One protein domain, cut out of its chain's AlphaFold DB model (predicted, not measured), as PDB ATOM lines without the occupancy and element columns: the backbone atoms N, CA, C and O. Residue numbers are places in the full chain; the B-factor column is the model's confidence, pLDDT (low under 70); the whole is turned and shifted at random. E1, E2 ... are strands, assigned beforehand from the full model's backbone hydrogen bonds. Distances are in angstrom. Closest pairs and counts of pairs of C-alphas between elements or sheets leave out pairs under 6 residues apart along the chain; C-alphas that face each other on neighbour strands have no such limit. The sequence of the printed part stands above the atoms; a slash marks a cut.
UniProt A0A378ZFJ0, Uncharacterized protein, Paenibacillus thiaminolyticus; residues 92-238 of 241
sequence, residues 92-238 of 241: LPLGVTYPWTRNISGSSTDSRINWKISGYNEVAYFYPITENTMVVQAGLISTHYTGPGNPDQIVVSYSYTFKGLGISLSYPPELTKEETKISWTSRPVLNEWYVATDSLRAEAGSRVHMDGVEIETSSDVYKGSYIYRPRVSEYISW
ATOM      1  N   LEU A  92      37.235  49.215 -63.808       57.22
ATOM      2  CA  LEU A  92      37.053  50.514 -63.167       57.22
ATOM      3  C   LEU A  92      35.594  50.974 -63.330       57.22
ATOM      4  O   LEU A  92      35.021  50.791 -64.409       57.22
ATOM      5  N   PRO A  93      34.976  51.549 -62.284       63.28
ATOM      6  CA  PRO A  93      33.651  52.151 -62.384       63.28
ATOM      7  C   PRO A  93      33.673  53.415 -63.260       63.28
ATOM      8  O   PRO A  93      34.727  53.957 -63.584       63.28
ATOM      9  N   LEU A  94      32.489  53.903 -63.636       61.50
ATOM     10  CA  LEU A  94      32.297  55.036 -64.559       61.50
ATOM     11  C   LEU A  94      32.581  56.429 -63.934       61.50
ATOM     12  O   LEU A  94      32.284  57.444 -64.565       61.50
ATOM     13  N   GLY A  95      33.124  56.497 -62.712       69.25
ATOM     14  CA  GLY A  95      33.377  57.731 -61.951       69.25
ATOM     15  C   GLY A  95      34.840  58.200 -61.925       69.25
ATOM     16  O   GLY A  95      35.730  57.587 -62.513       69.25
ATOM     17  N   VAL A  96      35.105  59.302 -61.206       82.19
ATOM     18  CA  VAL A  96      36.484  59.724 -60.898       82.19
ATOM     19  C   VAL A  96      36.993  58.872 -59.744       82.19
ATOM     20  O   VAL A  96      36.533  59.016 -58.609       82.19
ATOM     21  N   THR A  97      37.949  57.999 -60.046       88.44
ATOM     22  CA  THR A  97      38.565  57.099 -59.071       88.44
ATOM     23  C   THR A  97      39.962  57.563 -58.677       88.44
ATOM     24  O   THR A  97      40.785  57.858 -59.544       88.44
ATOM     25  N   TYR A  98      40.255  57.529 -57.383       90.06
ATOM     26  CA  TYR A  98      41.591  57.698 -56.821       90.06
ATOM     27  C   TYR A  98      42.082  56.334 -56.330       90.06
ATOM     28  O   TYR A  98      41.682  55.913 -55.242       90.06
ATOM     29  N   PRO A  99      42.834  55.580 -57.153       91.75
ATOM     30  CA  PRO A  99      43.341  54.278 -56.749       91.75
ATOM     31  C   PRO A  99      44.391  54.439 -55.653       91.75
ATOM     32  O   PRO A  99      45.029  55.472 -55.556       91.75
ATOM     33  N   TRP A 100      44.605  53.398 -54.863       93.88
ATOM     34  CA  TRP A 100      45.712  53.331 -53.915       93.88
ATOM     35  C   TRP A 100      46.176  51.883 -53.769       93.88
ATOM     36  O   TRP A 100      45.456  50.927 -54.079       93.88
ATOM     37  N   THR A 101      47.421  51.690 -53.341       93.50
ATOM     38  CA  THR A 101      48.014  50.365 -53.105       93.50
ATOM     39  C   THR A 101      48.944  50.419 -51.907       93.50
ATOM     40  O   THR A 101      49.619  51.423 -51.684       93.50
ATOM     41  N   ARG A 102      48.977  49.323 -51.148       93.94
ATOM     42  CA  ARG A 102      49.812  49.119 -49.970       93.94
ATOM     43  C   ARG A 102      50.486  47.764 -49.998       93.94
ATOM     44  O   ARG A 102      49.909  46.769 -50.431       93.94
ATOM     45  N   ASN A 103      51.716  47.750 -49.506       95.56
ATOM     46  CA  ASN A 103      52.469  46.545 -49.205       95.56
ATOM     47  C   ASN A 103      53.066  46.721 -47.812       95.56
ATOM     48  O   ASN A 103      54.108  47.359 -47.656       95.56
ATOM     49  N   ILE A 104      52.357  46.216 -46.810       95.75
ATOM     50  CA  ILE A 104      52.698  46.405 -45.402       95.75
ATOM     51  C   ILE A 104      53.119  45.093 -44.770       95.75
ATOM     52  O   ILE A 104      52.550  44.041 -45.052       95.75
ATOM     53  N   SER A 105      54.108  45.156 -43.881       96.62
ATOM     54  CA  SER A 105      54.607  43.975 -43.185       96.62
ATOM     55  C   SER A 105      54.787  44.233 -41.700       96.62
ATOM     56  O   SER A 105      55.278  45.292 -41.313       96.62
ATOM     57  N   GLY A 106      54.422  43.248 -40.886       96.31
ATOM     58  CA  GLY A 106      54.634  43.234 -39.443       96.31
ATOM     59  C   GLY A 106      55.440  42.007 -39.033       96.31
ATOM     60  O   GLY A 106      55.372  40.961 -39.681       96.31
ATOM     61  N   SER A 107      56.201  42.119 -37.951       95.62
ATOM     62  CA  SER A 107      57.025  41.027 -37.433       95.62
ATOM     63  C   SER A 107      56.892  40.884 -35.922       95.62
ATOM     64  O   SER A 107      56.780  41.865 -35.195       95.62
ATOM     65  N   SER A 108      56.973  39.644 -35.469       94.19
ATOM     66  CA  SER A 108      57.263  39.203 -34.108       94.19
ATOM     67  C   SER A 108      58.541  38.353 -34.168       94.19
ATOM     68  O   SER A 108      58.988  38.018 -35.263       94.19
ATOM     69  N   THR A 109      59.127  37.977 -33.025       93.00
ATOM     70  CA  THR A 109      60.430  37.276 -32.938       93.00
ATOM     71  C   THR A 109      60.663  36.220 -34.026       93.00
ATOM     72  O   THR A 109      61.624  36.336 -34.778       93.00
ATOM     73  N   ASP A 110      59.752  35.249 -34.156       94.12
ATOM     74  CA  ASP A 110      59.871  34.146 -35.121       94.12
ATOM     75  C   ASP A 110      58.712  34.106 -36.126       94.12
ATOM     76  O   ASP A 110      58.378  33.050 -36.666       94.12
ATOM     77  N   SER A 111      58.025  35.225 -36.350       95.62
ATOM     78  CA  SER A 111      56.864  35.247 -37.238       95.62
ATOM     79  C   SER A 111      56.729  36.572 -37.964       95.62
ATOM     80  O   SER A 111      56.932  37.637 -37.386       95.62
ATOM     81  N   ARG A 112      56.358  36.511 -39.239       96.75
ATOM     82  CA  ARG A 112      56.150  37.686 -40.078       96.75
ATOM     83  C   ARG A 112      54.828  37.572 -40.810       96.75
ATOM     84  O   ARG A 112      54.505  36.506 -41.319       96.75
ATOM     85  N   ILE A 113      54.122  38.690 -40.910       97.62
ATOM     86  CA  ILE A 113      52.940  38.852 -41.752       97.62
ATOM     87  C   ILE A 113      53.204  39.931 -42.799       97.62
ATOM     88  O   ILE A 113      53.879  40.924 -42.525       97.62
ATOM     89  N   ASN A 114      52.689  39.724 -44.002       97.06
ATOM     90  CA  ASN A 114      52.709  40.684 -45.092       97.06
ATOM     91  C   ASN A 114      51.311  40.797 -45.688       97.06
ATOM     92  O   ASN A 114      50.636  39.780 -45.844       97.06
ATOM     93  N   TRP A 115      50.915  42.006 -46.064       96.81
ATOM     94  CA  TRP A 115      49.660  42.267 -46.743       96.81
ATOM     95  C   TRP A 115      49.884  43.189 -47.929       96.81
ATOM     96  O   TRP A 115      50.284  44.345 -47.778       96.81
ATOM     97  N   LYS A 116      49.614  42.655 -49.119       95.25
ATOM     98  CA  LYS A 116      49.530  43.426 -50.355       95.25
ATOM     99  C   LYS A 116      48.069  43.680 -50.658       95.25
ATOM    100  O   LYS A 116      47.336  42.746 -50.970       95.25
ATOM    101  N   ILE A 117      47.649  44.930 -50.565       93.75
ATOM    102  CA  ILE A 117      46.252  45.322 -50.723       93.75
ATOM    103  C   ILE A 117      46.140  46.577 -51.568       93.75
ATOM    104  O   ILE A 117      47.074  47.365 -51.690       93.75
ATOM    105  N   SER A 118      44.990  46.753 -52.196       93.88
ATOM    106  CA  SER A 118      44.708  47.925 -53.003       93.88
ATOM    107  C   SER A 118      43.242  48.291 -52.899       93.88
ATOM    108  O   SER A 118      42.429  47.528 -52.381       93.88
ATOM    109  N   GLY A 119      42.910  49.458 -53.412       93.94
ATOM    110  CA  GLY A 119      41.553  49.951 -53.427       93.94
ATOM    111  C   GLY A 119      41.458  51.222 -54.237       93.94
ATOM    112  O   GLY A 119      42.371  51.555 -54.998       93.94
ATOM    113  N   TYR A 120      40.327  51.895 -54.111       93.25
ATOM    114  CA  TYR A 120      40.119  53.198 -54.713       93.25
ATOM    115  C   TYR A 120      39.028  53.969 -53.981       93.25
ATOM    116  O   TYR A 120      38.137  53.382 -53.366       93.25
ATOM    117  N   ASN A 121      39.084  55.288 -54.106       92.94
ATOM    118  CA  ASN A 121      38.038  56.192 -53.647       92.94
ATOM    119  C   ASN A 121      37.309  56.729 -54.878       92.94
ATOM    120  O   ASN A 121      37.951  57.186 -55.822       92.94
ATOM    121  N   GLU A 122      35.988  56.652 -54.896       91.25
ATOM    122  CA  GLU A 122      35.142  57.113 -55.990       91.25
ATOM    123  C   GLU A 122      34.319  58.315 -55.537       91.25
ATOM    124  O   GLU A 122      33.570  58.253 -54.556       91.25
ATOM    125  N   VAL A 123      34.456  59.416 -56.274       88.69
ATOM    126  CA  VAL A 123      33.598  60.588 -56.092       88.69
ATOM    127  C   VAL A 123      32.372  60.439 -56.975       88.69
ATOM    128  O   VAL A 123      32.474  60.310 -58.197       88.69
ATOM    129  N   ALA A 124      31.207  60.494 -56.340       84.38
ATOM    130  CA  ALA A 124      29.929  60.356 -57.012       84.38
ATOM    131  C   ALA A 124      29.678  61.547 -57.951       84.38
ATOM    132  O   ALA A 124      29.731  62.701 -57.527       84.38
ATOM    133  N   TYR A 125      29.332  61.281 -59.214       80.12
ATOM    134  CA  TYR A 125      29.094  62.343 -60.203       80.12
ATOM    135  C   TYR A 125      27.930  63.274 -59.818       80.12
ATOM    136  O   TYR A 125      27.985  64.475 -60.065       80.12
ATOM    137  N   PHE A 126      26.893  62.732 -59.169       80.31
ATOM    138  CA  PHE A 126      25.714  63.480 -58.719       80.31
ATOM    139  C   PHE A 126      25.692  63.690 -57.199       80.31
ATOM    140  O   PHE A 126      24.619  63.755 -56.598       80.31
ATOM    141  N   TYR A 127      26.852  63.773 -56.542       74.19
ATOM    142  CA  TYR A 127      26.907  64.061 -55.108       74.19
ATOM    143  C   TYR A 127      26.169  65.380 -54.772       74.19
ATOM    144  O   TYR A 127      26.380  66.375 -55.473       74.19
ATOM    145  N   PRO A 128      25.313  65.439 -53.725       75.31
ATOM    146  CA  PRO A 128      25.067  64.430 -52.682       75.31
ATOM    147  C   PRO A 128      23.876  63.481 -52.939       75.31
ATOM    148  O   PRO A 128      23.474  62.752 -52.034       75.31
ATOM    149  N   ILE A 129      23.278  63.482 -54.138       79.75
ATOM    150  CA  ILE A 129      22.180  62.557 -54.494       79.75
ATOM    151  C   ILE A 129      22.692  61.108 -54.477       79.75
ATOM    152  O   ILE A 129      22.003  60.202 -54.011       79.75
ATOM    153  N   THR A 130      23.924  60.905 -54.950       83.94
ATOM    154  CA  THR A 130      24.653  59.630 -54.924       83.94
ATOM    155  C   THR A 130      25.761  59.637 -53.865       83.94
ATOM    156  O   THR A 130      26.254  60.698 -53.481       83.94
ATOM    157  N   GLU A 131      26.155  58.455 -53.388       89.06
ATOM    158  CA  GLU A 131      27.172  58.279 -52.340       89.06
ATOM    159  C   GLU A 131      28.593  58.370 -52.890       89.06
ATOM    160  O   GLU A 131      28.885  57.829 -53.952       89.06
ATOM    161  N   ASN A 132      29.475  59.030 -52.139       91.31
ATOM    162  CA  ASN A 132      30.911  58.828 -52.284       91.31
ATOM    163  C   ASN A 132      31.255  57.439 -51.750       91.31
ATOM    164  O   ASN A 132      30.737  57.064 -50.697       91.31
ATOM    165  N   THR A 133      32.149  56.722 -52.424       93.44
ATOM    166  CA  THR A 133      32.459  55.325 -52.105       93.44
ATOM    167  C   THR A 133      33.951  55.081 -51.877       93.44
ATOM    168  O   THR A 133      34.771  55.421 -52.725       93.44
ATOM    169  N   MET A 134      34.322  54.441 -50.765       94.81
ATOM    170  CA  MET A 134      35.670  53.910 -50.532       94.81
ATOM    171  C   MET A 134      35.629  52.405 -50.725       94.81
ATOM    172  O   MET A 134      34.904  51.705 -50.020       94.81
ATOM    173  N   VAL A 135      36.424  51.897 -51.659       94.19
ATOM    174  CA  VAL A 135      36.490  50.472 -51.970       94.19
ATOM    175  C   VAL A 135      37.850  49.932 -51.582       94.19
ATOM    176  O   VAL A 135      38.878  50.373 -52.088       94.19
ATOM    177  N   VAL A 136      37.841  48.907 -50.740       94.88
ATOM    178  CA  VAL A 136      38.985  48.049 -50.466       94.88
ATOM    179  C   VAL A 136      38.843  46.800 -51.334       94.88
ATOM    180  O   VAL A 136      37.866  46.060 -51.221       94.88
ATOM    181  N   GLN A 137      39.785  46.575 -52.246       92.44
ATOM    182  CA  GLN A 137      39.798  45.392 -53.106       92.44
ATOM    183  C   GLN A 137      40.416  44.192 -52.384       92.44
ATOM    184  O   GLN A 137      41.084  44.334 -51.361       92.44
ATOM    185  N   ALA A 138      40.199  43.001 -52.943       89.31
ATOM    186  CA  ALA A 138      40.870  41.802 -52.464       89.31
ATOM    187  C   ALA A 138      42.399  41.962 -52.540       89.31
ATOM    188  O   ALA A 138      42.921  42.543 -53.497       89.31
ATOM    189  N   GLY A 139      43.104  41.458 -51.530       91.31
ATOM    190  CA  GLY A 139      44.557  41.555 -51.407       91.31
ATOM    191  C   GLY A 139      45.164  40.275 -50.848       91.31
ATOM    192  O   GLY A 139      44.473  39.491 -50.216       91.31
ATOM    193  N   LEU A 140      46.460  40.056 -51.053       94.38
ATOM    194  CA  LEU A 140      47.150  38.861 -50.570       94.38
ATOM    195  C   LEU A 140      47.699  39.091 -49.161       94.38
ATOM    196  O   LEU A 140      48.569  39.946 -48.968       94.38
ATOM    197  N   ILE A 141      47.238  38.298 -48.195       96.81
ATOM    198  CA  ILE A 141      47.843  38.184 -46.867       96.81
ATOM    199  C   ILE A 141      48.708  36.928 -46.851       96.81
ATOM    200  O   ILE A 141      48.235  35.843 -47.177       96.81
ATOM    201  N   SER A 142      49.960  37.054 -46.426       97.06
ATOM    202  CA  SER A 142      50.863  35.918 -46.222       97.06
ATOM    203  C   SER A 142      51.515  36.009 -44.851       97.06
ATOM    204  O   SER A 142      52.060  37.055 -44.501       97.06
ATOM    205  N   THR A 143      51.516  34.917 -44.097       97.19
ATOM    206  CA  THR A 143      52.195  34.788 -42.809       97.19
ATOM    207  C   THR A 143      53.143  33.597 -42.835       97.19
ATOM    208  O   THR A 143      52.866  32.581 -43.474       97.19
ATOM    209  N   HIS A 144      54.280  33.713 -42.155       95.50
ATOM    210  CA  HIS A 144      55.201  32.594 -42.000       95.50
ATOM    211  C   HIS A 144      55.916  32.594 -40.651       95.50
ATOM    212  O   HIS A 144      56.230  33.641 -40.084       95.50
ATOM    213  N   TYR A 145      56.192  31.387 -40.160       96.50
ATOM    214  CA  TYR A 145      56.995  31.097 -38.978       96.50
ATOM    215  C   TYR A 145      58.443  30.820 -39.382       96.50
ATOM    216  O   TYR A 145      58.715  29.840 -40.081       96.50
ATOM    217  N   THR A 146      59.383  31.643 -38.928       93.75
ATOM    218  CA  THR A 146      60.810  31.550 -39.280       93.75
ATOM    219  C   THR A 146      61.607  30.638 -38.353       93.75
ATOM    220  O   THR A 146      62.696  30.208 -38.728       93.75
ATOM    221  N   GLY A 147      61.070  30.297 -37.178       92.00
ATOM    222  CA  GLY A 147      61.747  29.435 -36.212       92.00
ATOM    223  C   GLY A 147      61.887  27.970 -36.664       92.00
ATOM    224  O   GLY A 147      61.430  27.580 -37.747       92.00
ATOM    225  N   PRO A 148      62.534  27.122 -35.848       89.62
ATOM    226  CA  PRO A 148      62.813  25.735 -36.201       89.62
ATOM    227  C   PRO A 148      61.542  24.875 -36.285       89.62
ATOM    228  O   PRO A 148      60.677  24.894 -35.408       89.62
ATOM    229  N   GLY A 149      61.466  24.047 -37.331       89.38
ATOM    230  CA  GLY A 149      60.319  23.172 -37.586       89.38
ATOM    231  C   GLY A 149      59.052  23.935 -37.983       89.38
ATOM    232  O   GLY A 149      59.119  25.068 -38.463       89.38
ATOM    233  N   ASN A 150      57.899  23.293 -37.792       93.75
ATOM    234  CA  ASN A 150      56.591  23.883 -38.073       93.75
ATOM    235  C   ASN A 150      55.927  24.313 -36.752       93.75
ATOM    236  O   ASN A 150      56.174  23.669 -35.722       93.75
ATOM    237  N   PRO A 151      55.140  25.399 -36.748       95.00
ATOM    238  CA  PRO A 151      54.276  25.747 -35.627       95.00
ATOM    239  C   PRO A 151      53.136  24.734 -35.501       95.00
ATOM    240  O   PRO A 151      52.834  24.009 -36.445       95.00
ATOM    241  N   ASP A 152      52.509  24.685 -34.331       96.19
ATOM    242  CA  ASP A 152      51.399  23.768 -34.072       96.19
ATOM    243  C   ASP A 152      50.157  24.222 -34.839       96.19
ATOM    244  O   ASP A 152      49.481  23.410 -35.472       96.19
ATOM    245  N   GLN A 153      49.909  25.536 -34.856       96.00
ATOM    246  CA  GLN A 153      48.877  26.138 -35.688       96.00
ATOM    247  C   GLN A 153      49.152  27.610 -36.013       96.00
ATOM    248  O   GLN A 153      49.837  28.315 -35.267       96.00
ATOM    249  N   ILE A 154      48.553  28.075 -37.106       96.88
ATOM    250  CA  ILE A 154      48.530  29.475 -37.530       96.88
ATOM    251  C   ILE A 154      47.074  29.915 -37.704       96.88
ATOM    252  O   ILE A 154      46.301  29.256 -38.398       96.88
ATOM    253  N   VAL A 155      46.716  31.044 -37.099       96.25
ATOM    254  CA  VAL A 155      45.450  31.754 -37.338       96.25
ATOM    255  C   VAL A 155      45.775  33.108 -37.957       96.25
ATOM    256  O   VAL A 155      46.719  33.771 -37.529       96.25
ATOM    257  N   VAL A 156      45.027  33.510 -38.980       96.81
ATOM    258  CA  VAL A 156      45.184  34.793 -39.679       96.81
ATOM    259  C   VAL A 156      43.897  35.588 -39.537       96.81
ATOM    260  O   VAL A 156      42.813  35.045 -39.739       96.81
ATOM    261  N   SER A 157      44.012  36.876 -39.236       96.75
ATOM    262  CA  SER A 157      42.873  37.785 -39.147       96.75
ATOM    263  C   SER A 157      43.145  39.071 -39.912       96.75
ATOM    264  O   SER A 157      44.290  39.514 -40.036       96.75
ATOM    265  N   TYR A 158      42.084  39.700 -40.408       97.50
ATOM    266  CA  TYR A 158      42.142  41.065 -40.919       97.50
ATOM    267  C   TYR A 158      40.857  41.826 -40.623       97.50
ATOM    268  O   TYR A 158      39.807  41.239 -40.350       97.50
ATOM    269  N   SER A 159      40.943  43.151 -40.680       97.81
ATOM    270  CA  SER A 159      39.782  44.020 -40.589       97.81
ATOM    271  C   SER A 159      39.952  45.317 -41.368       97.81
ATOM    272  O   SER A 159      41.068  45.760 -41.641       97.81
ATOM    273  N   TYR A 160      38.812  45.914 -41.697       98.06
ATOM    274  CA  TYR A 160      38.673  47.226 -42.305       98.06
ATOM    275  C   TYR A 160      37.750  48.048 -41.417       98.06
ATOM    276  O   TYR A 160      36.596  47.665 -41.228       98.06
ATOM    277  N   THR A 161      38.234  49.154 -40.868       98.06
ATOM    278  CA  THR A 161      37.423  50.078 -40.068       98.06
ATOM    279  C   THR A 161      37.268  51.379 -40.834       98.06
ATOM    280  O   THR A 161      38.201  52.178 -40.910       98.06
ATOM    281  N   PHE A 162      36.095  51.584 -41.423       97.38
ATOM    282  CA  PHE A 162      35.787  52.797 -42.168       97.38
ATOM    283  C   PHE A 162      35.447  53.932 -41.201       97.38
ATOM    284  O   PHE A 162      34.724  53.740 -40.221       97.38
ATOM    285  N   LYS A 163      35.995  55.119 -41.459       96.75
ATOM    286  CA  LYS A 163      35.831  56.303 -40.609       96.75
ATOM    287  C   LYS A 163      35.054  57.374 -41.368       96.75
ATOM    288  O   LYS A 163      35.311  57.618 -42.548       96.75
ATOM    289  N   GLY A 164      34.067  57.967 -40.703       93.75
ATOM    290  CA  GLY A 164      33.216  59.005 -41.272       93.75
ATOM    291  C   GLY A 164      31.840  59.071 -40.616       93.75
ATOM    292  O   GLY A 164      31.586  58.460 -39.579       93.75
ATOM    293  N   LEU A 165      30.934  59.808 -41.255       92.81
ATOM    294  CA  LEU A 165      29.551  59.995 -40.822       92.81
ATOM    295  C   LEU A 165      28.596  59.434 -41.873       92.81
ATOM    296  O   LEU A 165      28.813  59.606 -43.071       92.81
ATOM    297  N   GLY A 166      27.515  58.791 -41.430       90.94
ATOM    298  CA  GLY A 166      26.520  58.214 -42.341       90.94
ATOM    299  C   GLY A 166      27.087  57.099 -43.226       90.94
ATOM    300  O   GLY A 166      26.739  57.028 -44.400       90.94
ATOM    301  N   ILE A 167      27.986  56.280 -42.673       94.31
ATOM    302  CA  ILE A 167      28.633  55.172 -43.379       94.31
ATOM    303  C   ILE A 167      27.631  54.038 -43.618       94.31
ATOM    304  O   ILE A 167      27.034  53.506 -42.681       94.31
ATOM    305  N   SER A 168      27.493  53.642 -44.877       93.88
ATOM    306  CA  SER A 168      26.844  52.407 -45.307       93.88
ATOM    307  C   SER A 168      27.914  51.411 -45.737       93.88
ATOM    308  O   SER A 168      28.858  51.799 -46.414       93.88
ATOM    309  N   LEU A 169      27.791  50.140 -45.355       95.56
ATOM    310  CA  LEU A 169      28.787  49.110 -45.658       95.56
ATOM    311  C   LEU A 169      28.233  48.071 -46.635       95.56
ATOM    312  O   LEU A 169      27.119  47.583 -46.449       95.56
ATOM    313  N   SER A 170      29.053  47.678 -47.608       93.94
ATOM    314  CA  SER A 170      28.806  46.583 -48.547       93.94
ATOM    315  C   SER A 170      29.977  45.603 -48.519       93.94
ATOM    316  O   SER A 170      31.140  45.983 -48.667       93.94
ATOM    317  N   TYR A 171      29.682  44.334 -48.262       93.06
ATOM    318  CA  TYR A 171      30.672  43.288 -48.023       93.06
ATOM    319  C   TYR A 171      30.052  41.909 -48.269       93.06
ATOM    320  O   TYR A 171      28.827  41.768 -48.211       93.06
ATOM    321  N   PRO A 172      30.867  40.892 -48.576       88.25
ATOM    322  CA  PRO A 172      30.367  39.549 -48.800       88.25
ATOM    323  C   PRO A 172      30.052  38.866 -47.445       88.25
ATOM    324  O   PRO A 172      30.639  39.240 -46.422       88.25
ATOM    325  N   PRO A 173      29.094  37.920 -47.394       85.00
ATOM    326  CA  PRO A 173      28.545  37.362 -46.146       85.00
ATOM    327  C   PRO A 173      29.565  36.617 -45.269       85.00
ATOM    328  O   PRO A 173      29.292  36.335 -44.107       85.00
ATOM    329  N   GLU A 174      30.737  36.308 -45.814       86.19
ATOM    330  CA  GLU A 174      31.887  35.711 -45.137       86.19
ATOM    331  C   GLU A 174      32.507  36.606 -44.065       86.19
ATOM    332  O   GLU A 174      33.234  36.117 -43.196       86.19
ATOM    333  N   LEU A 175      32.287  37.917 -44.166       88.62
ATOM    334  CA  LEU A 175      32.868  38.891 -43.257       88.62
ATOM    335  C   LEU A 175      31.899  39.241 -42.131       88.62
ATOM    336  O   LEU A 175      30.708  39.473 -42.342       88.62
ATOM    337  N   THR A 176      32.445  39.363 -40.927       91.25
ATOM    338  CA  THR A 176      31.713  39.827 -39.750       91.25
ATOM    339  C   THR A 176      31.660  41.350 -39.747       91.25
ATOM    340  O   THR A 176      32.703  42.000 -39.847       91.25
ATOM    341  N   LYS A 177      30.464  41.925 -39.587       92.62
ATOM    342  CA  LYS A 177      30.247  43.375 -39.459       92.62
ATOM    343  C   LYS A 177      30.020  43.789 -38.006       92.62
ATOM    344  O   LYS A 177      29.191  43.200 -37.322       92.62
ATOM    345  N   GLU A 178      30.645  44.896 -37.618       91.81
ATOM    346  CA  GLU A 178      30.434  45.633 -36.368       91.81
ATOM    347  C   GLU A 178      30.384  47.137 -36.675       91.81
ATOM    348  O   GLU A 178      31.404  47.693 -37.044       91.81
ATOM    349  N   GLU A 179      29.240  47.817 -36.534       88.62
ATOM    350  CA  GLU A 179      29.083  49.261 -36.834       88.62
ATOM    351  C   GLU A 179      29.719  49.709 -38.173       88.62
ATOM    352  O   GLU A 179      29.078  49.582 -39.221       88.62
ATOM    353  N   THR A 180      30.960  50.217 -38.139       93.88
ATOM    354  CA  THR A 180      31.766  50.682 -39.284       93.88
ATOM    355  C   THR A 180      32.963  49.779 -39.627       93.88
ATOM    356  O   THR A 180      33.760  50.088 -40.518       93.88
ATOM    357  N   LYS A 181      33.098  48.657 -38.926       96.12
ATOM    358  CA  LYS A 181      34.162  47.672 -39.054       96.12
ATOM    359  C   LYS A 181      33.658  46.402 -39.722       96.12
ATOM    360  O   LYS A 181      32.578  45.892 -39.434       96.12
ATOM    361  N   ILE A 182      34.493  45.867 -40.596       96.44
ATOM    362  CA  ILE A 182      34.327  44.560 -41.219       96.44
ATOM    363  C   ILE A 182      35.566  43.739 -40.886       96.44
ATOM    364  O   ILE A 182      36.678  44.263 -40.917       96.44
ATOM    365  N   SER A 183      35.403  42.468 -40.543       96.25
ATOM    366  CA  SER A 183      36.514  41.621 -40.117       96.25
ATOM    367  C   SER A 183      36.356  40.170 -40.535       96.25
ATOM    368  O   SER A 183      35.260  39.697 -40.834       96.25
ATOM    369  N   TRP A 184      37.476  39.460 -40.542       94.69
ATOM    370  CA  TRP A 184      37.531  38.032 -40.799       94.69
ATOM    371  C   TRP A 184      38.665  37.394 -40.013       94.69
ATOM    372  O   TRP A 184      39.728  37.988 -39.831       94.69
ATOM    373  N   THR A 185      38.434  36.154 -39.592       93.69
ATOM    374  CA  THR A 185      39.421  35.306 -38.926       93.69
ATOM    375  C   THR A 185      39.370  33.919 -39.546       93.69
ATOM    376  O   THR A 185      38.299  33.303 -39.641       93.69
ATOM    377  N   SER A 186      40.539  33.433 -39.953       91.06
ATOM    378  CA  SER A 186      40.728  32.119 -40.547       91.06
ATOM    379  C   SER A 186      40.428  31.007 -39.548       91.06
ATOM    380  O   SER A 186      40.401  31.191 -38.331       91.06
ATOM    381  N   ARG A 187      40.285  29.788 -40.066       88.81
ATOM    382  CA  ARG A 187      40.450  28.598 -39.225       88.81
ATOM    383  C   ARG A 187      41.921  28.409 -38.862       88.81
ATOM    384  O   ARG A 187      42.779  28.869 -39.624       88.81
ATOM    385  N   PRO A 188      42.212  27.688 -37.769       92.00
ATOM    386  CA  PRO A 188      43.563  27.237 -37.487       92.00
ATOM    387  C   PRO A 188      44.076  26.337 -38.612       92.00
ATOM    388  O   PRO A 188      43.449  25.336 -38.961       92.00
ATOM    389  N   VAL A 189      45.225  26.699 -39.169       93.31
ATOM    390  CA  VAL A 189      45.982  25.861 -40.095       93.31
ATOM    391  C   VAL A 189      47.038  25.119 -39.287       93.31
ATOM    392  O   VAL A 189      47.891  25.756 -38.674       93.31
ATOM    393  N   LEU A 190      46.959  23.790 -39.254       93.88
ATOM    394  CA  LEU A 190      47.753  22.959 -38.350       93.88
ATOM    395  C   LEU A 190      49.054  22.490 -38.999       93.88
ATOM    396  O   LEU A 190      49.022  21.976 -40.111       93.88
ATOM    397  N   ASN A 191      50.169  22.561 -38.266       93.94
ATOM    398  CA  ASN A 191      51.464  21.999 -38.676       93.94
ATOM    399  C   ASN A 191      52.018  22.526 -40.024       93.94
ATOM    400  O   ASN A 191      52.779  21.837 -40.705       93.94
ATOM    401  N   GLU A 192      51.700  23.768 -40.383       94.38
ATOM    402  CA  GLU A 192      52.180  24.455 -41.590       94.38
ATOM    403  C   GLU A 192      53.001  25.678 -41.175       94.38
ATOM    404  O   GLU A 192      52.567  26.453 -40.323       94.38
ATOM    405  N   TRP A 193      54.192  25.887 -41.746       95.81
ATOM    406  CA  TRP A 193      55.016  27.052 -41.382       95.81
ATOM    407  C   TRP A 193      54.693  28.302 -42.203       95.81
ATOM    408  O   TRP A 193      55.099  29.390 -41.804       95.81
ATOM    409  N   TYR A 194      53.983  28.155 -43.319       97.19
ATOM    410  CA  TYR A 194      53.567  29.235 -44.206       97.19
ATOM    411  C   TYR A 194      52.071  29.118 -44.488       97.19
ATOM    412  O   TYR A 194      51.582  28.027 -44.789       97.19
ATOM    413  N   VAL A 195      51.369  30.249 -44.424       97.00
ATOM    414  CA  VAL A 195      49.958  30.371 -44.799       97.00
ATOM    415  C   VAL A 195      49.774  31.642 -45.610       97.00
ATOM    416  O   VAL A 195      50.204  32.712 -45.186       97.00
ATOM    417  N   ALA A 196      49.080  31.549 -46.738       96.19
ATOM    418  CA  ALA A 196      48.608  32.713 -47.470       96.19
ATOM    419  C   ALA A 196      47.128  32.593 -47.830       96.19
ATOM    420  O   ALA A 196      46.622  31.501 -48.075       96.19
ATOM    421  N   THR A 197      46.427  33.718 -47.834       94.06
ATOM    422  CA  THR A 197      44.994  33.807 -48.120       94.06
ATOM    423  C   THR A 197      44.676  35.165 -48.722       94.06
ATOM    424  O   THR A 197      45.344  36.158 -48.425       94.06
ATOM    425  N   ASP A 198      43.623  35.219 -49.526       92.00
ATOM    426  CA  ASP A 198      43.107  36.485 -50.024       92.00
ATOM    427  C   ASP A 198      42.222  37.149 -48.958       92.00
ATOM    428  O   ASP A 198      41.348  36.510 -48.365       92.00
ATOM    429  N   SER A 199      42.437  38.439 -48.713       93.38
ATOM    430  CA  SER A 199      41.453  39.294 -48.066       93.38
ATOM    431  C   SER A 199      40.315  39.570 -49.045       93.38
ATOM    432  O   SER A 199      40.524  39.654 -50.256       93.38
ATOM    433  N   LEU A 200      39.091  39.696 -48.543       91.94
ATOM    434  CA  LEU A 200      37.917  39.915 -49.382       91.94
ATOM    435  C   LEU A 200      37.669  41.411 -49.605       91.94
ATOM    436  O   LEU A 200      38.127  42.259 -48.835       91.94
ATOM    437  N   ARG A 201      36.936  41.723 -50.682       93.44
ATOM    438  CA  ARG A 201      36.508  43.089 -51.009       93.44
ATOM    439  C   ARG A 201      35.549  43.606 -49.936       93.44
ATOM    440  O   ARG A 201      34.643  42.887 -49.526       93.44
ATOM    441  N   ALA A 202      35.694  44.871 -49.575       95.00
ATOM    442  CA  ALA A 202      34.732  45.607 -48.768       95.00
ATOM    443  C   ALA A 202      34.583  47.033 -49.299       95.00
ATOM    444  O   ALA A 202      35.495  47.580 -49.918       95.00
ATOM    445  N   GLU A 203      33.428  47.632 -49.063       94.56
ATOM    446  CA  GLU A 203      33.078  48.948 -49.571       94.56
ATOM    447  C   GLU A 203      32.304  49.737 -48.516       94.56
ATOM    448  O   GLU A 203      31.445  49.179 -47.827       94.56
ATOM    449  N   ALA A 204      32.592  51.032 -48.421       96.00
ATOM    450  CA  ALA A 204      31.831  51.980 -47.624       96.00
ATOM    451  C   ALA A 204      31.321  53.137 -48.485       96.00
ATOM    452  O   ALA A 204      32.096  53.747 -49.217       96.00
ATOM    453  N   GLY A 205      30.036  53.457 -48.362       94.25
ATOM    454  CA  GLY A 205      29.391  54.612 -48.978       94.25
ATOM    455  C   GLY A 205      29.049  55.684 -47.943       94.25
ATOM    456  O   GLY A 205      28.681  55.364 -46.812       94.25
ATOM    457  N   SER A 206      29.152  56.964 -48.307       93.94
ATOM    458  CA  SER A 206      28.634  58.075 -47.497       93.94
ATOM    459  C   SER A 206      28.129  59.234 -48.353       93.94
ATOM    460  O   SER A 206      28.756  59.639 -49.335       93.94
ATOM    461  N   ARG A 207      26.998  59.815 -47.935       92.00
ATOM    462  CA  ARG A 207      26.449  61.082 -48.465       92.00
ATOM    463  C   ARG A 207      26.813  62.300 -47.614       92.00
ATOM    464  O   ARG A 207      26.379  63.404 -47.927       92.00
ATOM    465  N   VAL A 208      27.516  62.092 -46.500       91.88
ATOM    466  CA  VAL A 208      27.795  63.137 -45.506       91.88
ATOM    467  C   VAL A 208      29.287  63.409 -45.450       91.88
ATOM    468  O   VAL A 208      29.738  64.488 -45.829       91.88
ATOM    469  N   HIS A 209      30.054  62.439 -44.956       90.56
ATOM    470  CA  HIS A 209      31.488  62.574 -44.785       90.56
ATOM    471  C   HIS A 209      32.164  61.211 -44.669       90.56
ATOM    472  O   HIS A 209      31.640  60.308 -44.016       90.56
ATOM    473  N   MET A 210      33.351  61.092 -45.254       93.44
ATOM    474  CA  MET A 210      34.198  59.914 -45.140       93.44
ATOM    475  C   MET A 210      35.644  60.365 -44.983       93.44
ATOM    476  O   MET A 210      36.153  61.121 -45.808       93.44
ATOM    477  N   ASP A 211      36.280  59.913 -43.909       95.38
ATOM    478  CA  ASP A 211      37.655  60.270 -43.572       95.38
ATOM    479  C   ASP A 211      38.651  59.342 -44.279       95.38
ATOM    480  O   ASP A 211      39.721  59.773 -44.728       95.38
ATOM    481  N   GLY A 212      38.311  58.052 -44.357       96.56
ATOM    482  CA  GLY A 212      39.201  57.002 -44.836       96.56
ATOM    483  C   GLY A 212      38.889  55.634 -44.233       96.56
ATOM    484  O   GLY A 212      37.805  55.397 -43.693       96.56
ATOM    485  N   VAL A 213      39.867  54.734 -44.297       97.75
ATOM    486  CA  VAL A 213      39.776  53.379 -43.742       97.75
ATOM    487  C   VAL A 213      41.054  53.033 -42.995       97.75
ATOM    488  O   VAL A 213      42.160  53.306 -43.454       97.75
ATOM    489  N   GLU A 214      40.902  52.422 -41.829       98.06
ATOM    490  CA  GLU A 214      41.993  51.739 -41.147       98.06
ATOM    491  C   GLU A 214      41.975  50.266 -41.545       98.06
ATOM    492  O   GLU A 214      40.990  49.562 -41.307       98.06
ATOM    493  N   ILE A 215      43.049  49.819 -42.184       98.00
ATOM    494  CA  ILE A 215      43.262  48.425 -42.547       98.00
ATOM    495  C   ILE A 215      44.172  47.784 -41.507       98.00
ATOM    496  O   ILE A 215      45.211  48.331 -41.155       98.00
ATOM    497  N   GLU A 216      43.804  46.605 -41.028       98.31
ATOM    498  CA  GLU A 216      44.614  45.858 -40.074       98.31
ATOM    499  C   GLU A 216      44.685  44.380 -40.440       98.31
ATOM    500  O   GLU A 216      43.678  43.787 -40.818       98.31
ATOM    501  N   THR A 217      45.855  43.767 -40.265       98.12
ATOM    502  CA  THR A 217      45.996  42.310 -40.277       98.12
ATOM    503  C   THR A 217      46.906  41.829 -39.154       98.12
ATOM    504  O   THR A 217      47.842  42.517 -38.733       98.12
ATOM    505  N   SER A 218      46.632  40.628 -38.661       98.00
ATOM    506  CA  SER A 218      47.447  39.946 -37.668       98.00
ATOM    507  C   SER A 218      47.490  38.450 -37.930       98.00
ATOM    508  O   SER A 218      46.651  37.886 -38.636       98.00
ATOM    509  N   SER A 219      48.474  37.793 -37.331       97.81
ATOM    510  CA  SER A 219      48.508  36.341 -37.261       97.81
ATOM    511  C   SER A 219      48.886  35.902 -35.859       97.81
ATOM    512  O   SER A 219      49.794  36.474 -35.270       97.81
ATOM    513  N   ASP A 220      48.208  34.877 -35.351       97.94
ATOM    514  CA  ASP A 220      48.585  34.189 -34.124       97.94
ATOM    515  C   ASP A 220      49.244  32.860 -34.516       97.94
ATOM    516  O   ASP A 220      48.593  31.950 -35.039       97.94
ATOM    517  N   VAL A 221      50.555  32.765 -34.288       97.56
ATOM    518  CA  VAL A 221      51.362  31.571 -34.569       97.56
ATOM    519  C   VAL A 221      51.697  30.878 -33.257       97.56
ATOM    520  O   VAL A 221      52.434  31.419 -32.432       97.56
ATOM    521  N   TYR A 222      51.174  29.671 -33.071       97.31
ATOM    522  CA  TYR A 222      51.307  28.902 -31.837       97.31
ATOM    523  C   TYR A 222      52.444  27.888 -31.963       97.31
ATOM    524  O   TYR A 222      52.484  27.109 -32.917       97.31
ATOM    525  N   LYS A 223      53.367  27.885 -30.998       96.38
ATOM    526  CA  LYS A 223      54.474  26.922 -30.919       96.38
ATOM    527  C   LYS A 223      54.745  26.545 -29.465       96.38
ATOM    528  O   LYS A 223      55.344  27.317 -28.714       96.38
ATOM    529  N   GLY A 224      54.341  25.343 -29.070       94.12
ATOM    530  CA  GLY A 224      54.357  24.921 -27.673       94.12
ATOM    531  C   GLY A 224      53.568  25.911 -26.815       94.12
ATOM    532  O   GLY A 224      52.412  26.206 -27.098       94.12
ATOM    533  N   SER A 225      54.213  26.469 -25.791       93.44
ATOM    534  CA  SER A 225      53.598  27.461 -24.897       93.44
ATOM    535  C   SER A 225      53.694  28.910 -25.395       93.44
ATOM    536  O   SER A 225      53.269  29.822 -24.686       93.44
ATOM    537  N   TYR A 226      54.276  29.150 -26.575       95.44
ATOM    538  CA  TYR A 226      54.482  30.492 -27.119       95.44
ATOM    539  C   TYR A 226      53.452  30.834 -28.195       95.44
ATOM    540  O   TYR A 226      53.076  29.990 -29.009       95.44
ATOM    541  N   ILE A 227      53.048  32.106 -28.217       96.81
ATOM    542  CA  ILE A 227      52.236  32.694 -29.283       96.81
ATOM    543  C   ILE A 227      53.008  33.885 -29.842       96.81
ATOM    544  O   ILE A 227      53.271  34.851 -29.124       96.81
ATOM    545  N   TYR A 228      53.365  33.820 -31.119       97.31
ATOM    546  CA  TYR A 228      53.956  34.940 -31.843       97.31
ATOM    547  C   TYR A 228      52.840  35.686 -32.564       97.31
ATOM    548  O   TYR A 228      52.073  35.067 -33.299       97.31
ATOM    549  N   ARG A 229      52.749  36.999 -32.339       97.31
ATOM    550  CA  ARG A 229      51.638  37.828 -32.826       97.31
ATOM    551  C   ARG A 229      52.115  38.995 -33.688       97.31
ATOM    552  O   ARG A 229      52.070  40.138 -33.227       97.31
ATOM    553  N   PRO A 230      52.627  38.764 -34.910       97.50
ATOM    554  CA  PRO A 230      52.838  39.866 -35.834       97.50
ATOM    555  C   PRO A 230      51.496  40.543 -36.148       97.50
ATOM    556  O   PRO A 230      50.499  39.885 -36.447       97.50
ATOM    557  N   ARG A 231      51.484  41.873 -36.096       97.44
ATOM    558  CA  ARG A 231      50.334  42.718 -36.430       97.44
ATOM    559  C   ARG A 231      50.823  43.932 -37.197       97.44
ATOM    560  O   ARG A 231      51.902  44.450 -36.912       97.44
ATOM    561  N   VAL A 232      50.023  44.383 -38.150       97.19
ATOM    562  CA  VAL A 232      50.245  45.637 -38.862       97.19
ATOM    563  C   VAL A 232      48.908  46.339 -39.066       97.19
ATOM    564  O   VAL A 232      47.904  45.685 -39.342       97.19
ATOM    565  N   SER A 233      48.903  47.656 -38.887       97.38
ATOM    566  CA  SER A 233      47.756  48.526 -39.142       97.38
ATOM    567  C   SER A 233      48.231  49.743 -39.926       97.38
ATOM    568  O   SER A 233      49.331  50.247 -39.682       97.38
ATOM    569  N   GLU A 234      47.418  50.193 -40.872       97.44
ATOM    570  CA  GLU A 234      47.657  51.412 -41.625       97.44
ATOM    571  C   GLU A 234      46.346  52.158 -41.880       97.44
ATOM    572  O   GLU A 234      45.306  51.563 -42.159       97.44
ATOM    573  N   TYR A 235      46.408  53.485 -41.805       97.44
ATOM    574  CA  TYR A 235      45.299  54.352 -42.168       97.44
ATOM    575  C   TYR A 235      45.475  54.885 -43.588       97.44
ATOM    576  O   TYR A 235      46.517  55.449 -43.916       97.44
ATOM    577  N   ILE A 236      44.435  54.746 -44.405       96.81
ATOM    578  CA  ILE A 236      44.380  55.267 -45.771       96.81
ATOM    579  C   ILE A 236      43.365  56.401 -45.792       96.81
ATOM    580  O   ILE A 236      42.193  56.202 -45.458       96.81
ATOM    581  N   SER A 237      43.811  57.593 -46.188       95.06
ATOM    582  CA  SER A 237      42.929  58.757 -46.283       95.06
ATOM    583  C   SER A 237      42.010  58.656 -47.499       95.06
ATOM    584  O   SER A 237      42.414  58.220 -48.576       95.06
ATOM    585  N   TRP A 238      40.791  59.177 -47.359       90.88
ATOM    586  CA  TRP A 238      39.856  59.385 -48.466       90.88
ATOM    587  C   TRP A 238      40.454  60.172 -49.650       90.88
ATOM    588  O   TRP A 238      40.081  59.978 -50.804       90.88
TER     589      TRP A 238
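What this domain is: This is residues 92 to 238 of the 241 residues of an uncharacterized protein of Paenibacillus thiaminolyticus (UniProt A0A378ZFJ0). A long sandwich of two twisted sheets, face to face, makes a rod whose strands run along its length; the larger sheet holds E1, E2, E3, E4, E6, E9 and E10, the other E5, E7, E8, E11, E12 and E13. Along one long side the edge strands E1 and E13 come close together, and the links holding Ile 129 and Pro 148 lie at opposite ends. The 147 printed residues have no named helix and thirteen named strands, E1 to E13 in chain order; the class is all strand, and both sheets are branched with antiparallel neighbours. The whole is compact, with a radius of gyration of the C-alphas of 17.0 A and spans of 57 by 25 by 20 A.

Where its parts are: In the larger sheet, E1 is residues 96 to 108, 39.6 A long, from C-alpha 96 at (36.484, 59.724, -60.898); E2 is 111 to 123, 39.2 A. E3 is 132 to 136, E4 139 to 145, E6 168 to 170, E9 194 to 199 and E10 202 to 206. In the other, E5 is 153 to 165, 39.3 A, and E11 209 to 223, 44.6 A. E7 is 176 to 178, E8 181 to 185, E12 226 to 228 and E13 231 to 237, ending with C-alpha 237 at (42.929, 58.757, -46.283).

How they stand to each other: E1, E2 and E3 form a meander, each strand the antiparallel neighbour of the one before. E1 lies on one side of E2, with N 102 and O 117 2.8 A apart; E3 and E4 lie on the other side, with N 122 and O 133 at 2.8 A and N 114 and O 142 at 2.8 A. E3 runs on into E4 at 34 degrees. E9 pairs with E4, N 143 to O 195 at 2.8 A; E10 pairs with E3, N 134 to O 204 at 2.8 A, and with E6, N 168 to O 205 at 2.8 A. In the second sheet E5 lies on one side of E11, N 159 to O 216 at 2.8 A. E12 and E13 lie on the other side, N 221 to O 228 at 2.9 A and N 215 to O 234 at 2.9 A. E8 pairs with E5, N 160 to O 182 at 2.8 A, and forms a hairpin with E7, N 176 to O 183 at 2.8 A. The two sheets form a sandwich, two sheets face to face, with facing parts 9.0 A centre to centre and strands at 20 degrees. Between them, the closest C-alphas of E1 and E13 are those of Gly 106 and Val 232, 5.0 A apart.

The domain as a whole: The two C-alphas farthest apart, Ile 129 and Pro 148, are 57.8 A apart. The printed part has no cut and no long link. Residues 92 to 95 have pLDDT under 70.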